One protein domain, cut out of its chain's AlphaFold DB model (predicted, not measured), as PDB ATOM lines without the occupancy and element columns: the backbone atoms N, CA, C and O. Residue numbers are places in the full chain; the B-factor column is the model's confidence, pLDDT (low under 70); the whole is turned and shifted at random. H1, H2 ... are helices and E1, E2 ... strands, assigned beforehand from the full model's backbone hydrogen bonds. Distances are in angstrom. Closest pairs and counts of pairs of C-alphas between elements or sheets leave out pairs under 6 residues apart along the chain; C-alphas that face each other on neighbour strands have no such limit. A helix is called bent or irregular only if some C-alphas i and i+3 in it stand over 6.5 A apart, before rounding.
ATOM      1  N   GLU A   2      46.518  34.862 -48.866       79.88
ATOM      2  CA  GLU A   2      46.727  34.978 -47.409       79.88
ATOM      3  C   GLU A   2      47.810  35.994 -47.022       79.88
ATOM      4  O   GLU A   2      47.566  36.850 -46.181       79.88
ATOM      5  N   GLU A   3      48.965  35.982 -47.690       84.69
ATOM      6  CA  GLU A   3      50.048  36.938 -47.407       84.69
ATOM      7  C   GLU A   3      49.633  38.399 -47.669       84.69
ATOM      8  O   GLU A   3      49.921  39.291 -46.871       84.69
ATOM      9  N   ILE A   4      48.865  38.637 -48.743       84.94
ATOM     10  CA  ILE A   4      48.272  39.950 -49.042       84.94
ATOM     11  C   ILE A   4      47.324  40.351 -47.911       84.94
ATOM     12  O   ILE A   4      47.392  41.473 -47.422       84.94
ATOM     13  N   PHE A   5      46.463  39.439 -47.463       86.19
ATOM     14  CA  PHE A   5      45.490  39.705 -46.408       86.19
ATOM     15  C   PHE A   5      46.145  40.039 -45.059       86.19
ATOM     16  O   PHE A   5      45.791  41.042 -44.441       86.19
ATOM     17  N   VAL A   6      47.150  39.264 -44.640       87.00
ATOM     18  CA  VAL A   6      47.915  39.526 -43.407       87.00
ATOM     19  C   VAL A   6      48.645  40.867 -43.490       87.00
ATOM     20  O   VAL A   6      48.642  41.631 -42.524       87.00
ATOM     21  N   THR A   7      49.212  41.189 -44.656       87.56
ATOM     22  CA  THR A   7      49.876  42.477 -44.895       87.56
ATOM     23  C   THR A   7      48.895  43.646 -44.798       87.56
ATOM     24  O   THR A   7      49.208  44.655 -44.169       87.56
ATOM     25  N   LEU A   8      47.690  43.514 -45.367       86.06
ATOM     26  CA  LEU A   8      46.646  44.544 -45.269       86.06
ATOM     27  C   LEU A   8      46.214  44.792 -43.816       86.06
ATOM     28  O   LEU A   8      45.885  45.923 -43.478       86.06
ATOM     29  N   CYS A   9      46.275  43.773 -42.955       84.69
ATOM     30  CA  CYS A   9      45.971  43.870 -41.523       84.69
ATOM     31  C   CYS A   9      47.171  44.317 -40.662       84.69
ATOM     32  O   CYS A   9      47.148  44.149 -39.442       84.69
ATOM     33  N   GLY A  10      48.274  44.780 -41.267       81.31
ATOM     34  CA  GLY A  10      49.473  45.198 -40.530       81.31
ATOM     35  C   GLY A  10      50.101  44.086 -39.679       81.31
ATOM     36  O   GLY A  10      50.733  44.375 -38.666       81.31
ATOM     37  N   GLY A  11      49.892  42.816 -40.047       81.19
ATOM     38  CA  GLY A  11      50.371  41.656 -39.292       81.19
ATOM     39  C   GLY A  11      49.476  41.205 -38.130       81.19
ATOM     40  O   GLY A  11      49.797  40.199 -37.502       81.19
ATOM     41  N   SER A  12      48.351  41.879 -37.855       82.50
ATOM     42  CA  SER A  12      47.415  41.498 -36.783       82.50
ATOM     43  C   SER A  12      45.972  41.425 -37.278       82.50
ATOM     44  O   SER A  12      45.208  42.380 -37.176       82.50
ATOM     45  N   VAL A  13      45.561  40.258 -37.781       83.56
ATOM     46  CA  VAL A  13      44.187  40.034 -38.277       83.56
ATOM     47  C   VAL A  13      43.140  40.259 -37.177       83.56
ATOM     48  O   VAL A  13      42.092  40.846 -37.434       83.56
ATOM     49  N   HIS A  14      43.444  39.874 -35.934       81.19
ATOM     50  CA  HIS A  14      42.536  40.037 -34.791       81.19
ATOM     51  C   HIS A  14      42.200  41.501 -34.488       81.19
ATOM     52  O   HIS A  14      41.083  41.805 -34.082       81.19
ATOM     53  N   SER A  15      43.130  42.426 -34.736       79.38
ATOM     54  CA  SER A  15      42.888  43.857 -34.518       79.38
ATOM     55  C   SER A  15      41.881  44.457 -35.507       79.38
ATOM     56  O   SER A  15      41.392  45.563 -35.279       79.38
ATOM     57  N   HIS A  16      41.571  43.742 -36.593       83.12
ATOM     58  CA  HIS A  16      40.683  44.180 -37.669       83.12
ATOM     59  C   HIS A  16      39.389  43.357 -37.754       83.12
ATOM     60  O   HIS A  16      38.659  43.489 -38.730       83.12
ATOM     61  N   GLU A  17      39.064  42.527 -36.754       85.12
ATOM     62  CA  GLU A  17      37.918  41.602 -36.801       85.12
ATOM     63  C   GLU A  17      36.591  42.304 -37.141       85.12
ATOM     64  O   GLU A  17      35.872  41.872 -38.042       85.12
ATOM     65  N   THR A  18      36.310  43.443 -36.502       83.12
ATOM     66  CA  THR A  18      35.108  44.249 -36.775       83.12
ATOM     67  C   THR A  18      35.086  44.812 -38.200       83.12
ATOM     68  O   THR A  18      34.035  44.837 -38.836       83.12
ATOM     69  N   GLU A  19      36.233  45.258 -38.724       86.81
ATOM     70  CA  GLU A  19      36.329  45.787 -40.094       86.81
ATOM     71  C   GLU A  19      36.161  44.664 -41.124       86.81
ATOM     72  O   GLU A  19      35.396  44.804 -42.082       86.81
ATOM     73  N   ILE A  20      36.818  43.524 -40.888       90.50
ATOM     74  CA  ILE A  20      36.739  42.334 -41.735       90.50
ATOM     75  C   ILE A  20      35.295  41.847 -41.791       90.50
ATOM     76  O   ILE A  20      34.794  41.588 -42.881       90.50
ATOM     77  N   ALA A  21      34.599  41.800 -40.651       88.75
ATOM     78  CA  ALA A  21      33.181  41.463 -40.585       88.75
ATOM     79  C   ALA A  21      32.294  42.430 -41.386       88.75
ATOM     80  O   ALA A  21      31.274  42.029 -41.943       88.75
ATOM     81  N   ALA A  22      32.697  43.697 -41.485       87.06
ATOM     82  CA  ALA A  22      32.048  44.704 -42.321       87.06
ATOM     83  C   ALA A  22      32.525  44.689 -43.791       87.06
ATOM     84  O   ALA A  22      32.069  45.504 -44.597       87.06
ATOM     85  N   GLY A  23      33.423  43.771 -44.162       90.06
ATOM     86  CA  GLY A  23      33.891  43.564 -45.532       90.06
ATOM     87  C   GLY A  23      35.017  44.496 -45.982       90.06
ATOM     88  O   GLY A  23      35.191  44.692 -47.187       90.06
ATOM     89  N   TYR A  24      35.787  45.096 -45.069       90.81
ATOM     90  CA  TYR A  24      36.923  45.948 -45.435       90.81
ATOM     91  C   TYR A  24      38.072  45.897 -44.418       90.81
ATOM     92  O   TYR A  24      37.938  45.338 -43.339       90.81
ATOM     93  N   VAL A  25      39.211  46.502 -44.758       89.31
ATOM     94  CA  VAL A  25      40.302  46.830 -43.823       89.31
ATOM     95  C   VAL A  25      40.761  48.260 -44.085       89.31
ATOM     96  O   VAL A  25      40.893  48.667 -45.247       89.31
ATOM     97  N   THR A  26      40.992  49.029 -43.023       84.31
ATOM     98  CA  THR A  26      41.568  50.377 -43.116       84.31
ATOM     99  C   THR A  26      43.088  50.304 -42.981       84.31
ATOM    100  O   THR A  26      43.609  49.827 -41.976       84.31
ATOM    101  N   LEU A  27      43.813  50.780 -43.997       84.00
ATOM    102  CA  LEU A  27      45.278  50.764 -44.032       84.00
ATOM    103  C   LEU A  27      45.857  51.983 -43.301       84.00
ATOM    104  O   LEU A  27      45.221  53.034 -43.238       84.00
ATOM    105  N   SER A  28      47.102  51.884 -42.826       74.50
ATOM    106  CA  SER A  28      47.800  52.978 -42.122       74.50
ATOM    107  C   SER A  28      47.891  54.275 -42.935       74.50
ATOM    108  O   SER A  28      47.830  55.367 -42.377       74.50
ATOM    109  N   CYS A  29      47.954  54.170 -44.264       70.25
ATOM    110  CA  CYS A  29      47.962  55.304 -45.188       70.25
ATOM    111  C   CYS A  29      46.573  55.937 -45.434       70.25
ATOM    112  O   CYS A  29      46.432  56.764 -46.335       70.25
ATOM    113  N   GLY A  30      45.531  55.525 -44.701       72.38
ATOM    114  CA  GLY A  30      44.151  56.003 -44.863       72.38
ATOM    115  C   GLY A  30      43.417  55.435 -46.085       72.38
ATOM    116  O   GLY A  30      42.291  55.829 -46.381       72.38
ATOM    117  N   CYS A  31      44.038  54.512 -46.825       81.69
ATOM    118  CA  CYS A  31      43.378  53.767 -47.899       81.69
ATOM    119  C   CYS A  31      42.468  52.677 -47.320       81.69
ATOM    120  O   CYS A  31      42.685  52.202 -46.207       81.69
ATOM    121  N   ARG A  32      41.477  52.228 -48.095       85.38
ATOM    122  CA  ARG A  32      40.589  51.128 -47.684       85.38
ATOM    123  C   ARG A  32      40.686  49.973 -48.660       85.38
ATOM    124  O   ARG A  32      40.599  50.181 -49.868       85.38
ATOM    125  N   ALA A  33      40.850  48.770 -48.135       90.75
ATOM    126  CA  ALA A  33      40.828  47.538 -48.903       90.75
ATOM    127  C   ALA A  33      39.479  46.847 -48.682       90.75
ATOM    128  O   ALA A  33      39.231  46.306 -47.612       90.75
ATOM    129  N   GLY A  34      38.593  46.898 -49.674       92.44
ATOM    130  CA  GLY A  34      37.366  46.108 -49.688       92.44
ATOM    131  C   GLY A  34      37.694  44.636 -49.903       92.44
ATOM    132  O   GLY A  34      38.459  44.302 -50.811       92.44
ATOM    133  N   LEU A  35      37.122  43.773 -49.070       93.50
ATOM    134  CA  LEU A  35      37.334  42.332 -49.085       93.50
ATOM    135  C   LEU A  35      36.121  41.650 -49.710       93.50
ATOM    136  O   LEU A  35      34.994  41.826 -49.248       93.50
ATOM    137  N   ALA A  36      36.346  40.851 -50.748       93.31
ATOM    138  CA  ALA A  36      35.290  40.106 -51.416       93.31
ATOM    139  C   ALA A  36      35.615  38.614 -51.449       93.31
ATOM    140  O   ALA A  36      36.745  38.191 -51.712       93.31
ATOM    141  N   GLY A  37      34.599  37.803 -51.175       91.75
ATOM    142  CA  GLY A  37      34.755  36.372 -50.993       91.75
ATOM    143  C   GLY A  37      33.556  35.752 -50.290       91.75
ATOM    144  O   GLY A  37      32.446  36.281 -50.371       91.75
ATOM    145  N   GLN A  38      33.772  34.624 -49.621       93.50
ATOM    146  CA  GLN A  38      32.723  33.917 -48.900       93.50
ATOM    147  C   GLN A  38      32.677  34.377 -47.443       93.50
ATOM    148  O   GLN A  38      33.654  34.234 -46.710       93.50
ATOM    149  N   PHE A  39      31.522  34.897 -47.029       94.50
ATOM    150  CA  PHE A  39      31.226  35.246 -45.645       94.50
ATOM    151  C   PHE A  39      30.197  34.282 -45.067       94.50
ATOM    152  O   PHE A  39      29.262  33.871 -45.756       94.50
ATOM    153  N   TYR A  40      30.341  33.973 -43.784       92.81
ATOM    154  CA  TYR A  40      29.337  33.271 -42.999       92.81
ATOM    155  C   TYR A  40      28.829  34.189 -41.891       92.81
ATOM    156  O   TYR A  40      29.620  34.820 -41.199       92.81
ATOM    157  N   CYS A  41      27.513  34.272 -41.720       92.38
ATOM    158  CA  CYS A  41      26.888  35.093 -40.690       92.38
ATOM    159  C   CYS A  41      25.868  34.237 -39.940       92.38
ATOM    160  O   CYS A  41      24.823  33.883 -40.488       92.38
ATOM    161  N   ALA A  42      26.198  33.861 -38.704       88.56
ATOM    162  CA  ALA A  42      25.254  33.181 -37.830       88.56
ATOM    163  C   ALA A  42      24.224  34.186 -37.275       88.56
ATOM    164  O   ALA A  42      24.554  35.361 -37.088       88.56
ATOM    165  N   PRO A  43      22.988  33.756 -36.959       88.81
ATOM    166  CA  PRO A  43      21.993  34.633 -36.350       88.81
ATOM    167  C   PRO A  43      22.526  35.300 -35.071       88.81
ATOM    168  O   PRO A  43      22.935  34.617 -34.135       88.81
ATOM    169  N   GLY A  44      22.510  36.636 -35.034       85.62
ATOM    170  CA  GLY A  44      22.947  37.426 -33.875       85.62
ATOM    171  C   GLY A  44      24.463  37.597 -33.717       85.62
ATOM    172  O   GLY A  44      24.892  38.121 -32.693       85.62
ATOM    173  N   GLN A  45      25.272  37.180 -34.696       86.56
ATOM    174  CA  GLN A  45      26.728  37.354 -34.689       86.56
ATOM    175  C   GLN A  45      27.204  38.213 -35.865       86.56
ATOM    176  O   GLN A  45      26.504  38.372 -36.866       86.56
ATOM    177  N   SER A  46      28.410  38.763 -35.740       84.69
ATOM    178  CA  SER A  46      29.097  39.450 -36.835       84.69
ATOM    179  C   SER A  46      29.474  38.468 -37.948       84.69
ATOM    180  O   SER A  46      29.725  37.289 -37.692       84.69
ATOM    181  N   ALA A  47      29.528  38.950 -39.191       89.88
ATOM    182  CA  ALA A  47      29.955  38.122 -40.313       89.88
ATOM    183  C   ALA A  47      31.433  37.723 -40.174       89.88
ATOM    184  O   ALA A  47      32.266  38.511 -39.743       89.88
ATOM    185  N   VAL A  48      31.764  36.503 -40.588       91.69
ATOM    186  CA  VAL A  48      33.124  35.960 -40.583       91.69
ATOM    187  C   VAL A  48      33.541  35.678 -42.020       91.69
ATOM    188  O   VAL A  48      32.841  34.969 -42.747       91.69
ATOM    189  N   LEU A  49      34.682  36.226 -42.436       91.06
ATOM    190  CA  LEU A  49      35.280  35.947 -43.740       91.06
ATOM    191  C   LEU A  49      35.881  34.532 -43.738       91.06
ATOM    192  O   LEU A  49      36.853  34.276 -43.035       91.06
ATOM    193  N   GLN A  50      35.305  33.619 -44.523       92.06
ATOM    194  CA  GLN A  50      35.771  32.233 -44.653       92.06
ATOM    195  C   GLN A  50      36.807  32.068 -45.769       92.06
ATOM    196  O   GLN A  50      37.773  31.329 -45.617       92.06
ATOM    197  N   GLU A  51      36.601  32.747 -46.898       91.44
ATOM    198  CA  GLU A  51      37.480  32.657 -48.066       91.44
ATOM    199  C   GLU A  51      37.602  34.034 -48.720       91.44
ATOM    200  O   GLU A  51      36.590  34.615 -49.110       91.44
ATOM    201  N   LEU A  52      38.824  34.548 -48.890       91.69
ATOM    202  CA  LEU A  52      39.090  35.788 -49.624       91.69
ATOM    203  C   LEU A  52      39.383  35.489 -51.101       91.69
ATOM    204  O   LEU A  52      40.381  34.844 -51.420       91.69
ATOM    205  N   ARG A  53      38.564  36.023 -52.013       93.38
ATOM    206  CA  ARG A  53      38.707  35.820 -53.467       93.38
ATOM    207  C   ARG A  53      39.257  37.033 -54.197       93.38
ATOM    208  O   ARG A  53      39.983  36.882 -55.175       93.38
ATOM    209  N   SER A  54      38.927  38.233 -53.740       93.38
ATOM    210  CA  SER A  54      39.437  39.463 -54.334       93.38
ATOM    211  C   SER A  54      39.533  40.588 -53.315       93.38
ATOM    212  O   SER A  54      38.876  40.586 -52.273       93.38
ATOM    213  N   VAL A  55      40.387  41.557 -53.636       92.38
ATOM    214  CA  VAL A  55      40.579  42.775 -52.856       92.38
ATOM    215  C   VAL A  55      40.430  43.967 -53.790       92.38
ATOM    216  O   VAL A  55      41.026  43.995 -54.867       92.38
ATOM    217  N   ASN A  56      39.653  44.963 -53.376       92.44
ATOM    218  CA  ASN A  56      39.560  46.247 -54.061       92.44
ATOM    219  C   ASN A  56      40.178  47.337 -53.187       92.44
ATOM    220  O   ASN A  56      39.674  47.615 -52.104       92.44
ATOM    221  N   ILE A  57      41.262  47.964 -53.645       87.06
ATOM    222  CA  ILE A  57      41.911  49.038 -52.889       87.06
ATOM    223  C   ILE A  57      41.392  50.387 -53.376       87.06
ATOM    224  O   ILE A  57      41.651  50.808 -54.506       87.06
ATOM    225  N   ARG A  58      40.708  51.102 -52.486       81.19
ATOM    226  CA  ARG A  58      40.372  52.511 -52.653       81.19
ATOM    227  C   ARG A  58      41.517  53.356 -52.110       81.19
ATOM    228  O   ARG A  58      41.681  53.500 -50.898       81.19
ATOM    229  N   VAL A  59      42.301  53.920 -53.026       78.81
ATOM    230  CA  VAL A  59      43.431  54.789 -52.685       78.81
ATOM    231  C   VAL A  59      42.919  56.160 -52.252       78.81
ATOM    232  O   VAL A  59      42.322  56.890 -53.050       78.81
TER     233      VAL A  59
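This is residues 2 to 59 of the 226 residues of the protein "Type II/IV secretion system protein" of Faecalibacterium prausnitzii (UniProt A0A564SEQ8). A long hairpin of E2 and E3 bends sharply into a V, with short E1 beside E2; H2 sits between E1 and the first residues of E3, and H1 covers part of one face. The 58 printed residues run H1, H2, E1, E2, E3, class mixed; E1, E2, E3 form a meander, each strand the antiparallel neighbour of the one before. It is compact, radius of gyration of the C-alphas 11.0 A, spanning 34 by 21 by 19 A.

E2, residues 32 to 40, bends by 75 degrees at 37; E3, residues 48 to 58, by 102 degrees at 51. In their hairpin N 34 and O 56 are within hydrogen-bond range, 2.8 A. E1, residues 24 to 26, makes a hairpin with E2, N 25 to O 33 2.9 A. H2, residues 13 to 21, is at the sheet's level, height 1.0 A; its closest C-alpha pair with E3 is Ala 21 and Val 48, 5.5 A. H1, residues 2 to 8, is on the sheet, height 9.2 A. Every O i to N i+4 pair is within hydrogen-bond range in H1; in irregular H2, C-alphas 15 and 18 8.1 A apart, 2 of 5 are, and 4 of 6 O i to N i+3.

E3 measures 21.7 A, E2 21.6 A, H2 11.3 A. C-alpha 2 is at (46.727, 34.978, -47.409), C-alpha 58 at (40.372, 52.511, -52.653).

The farthest C-alphas, Cys 29 and Pro 43, are 34.3 A apart. The printed part has no cut; no printed residue is under 70 in pLDDT.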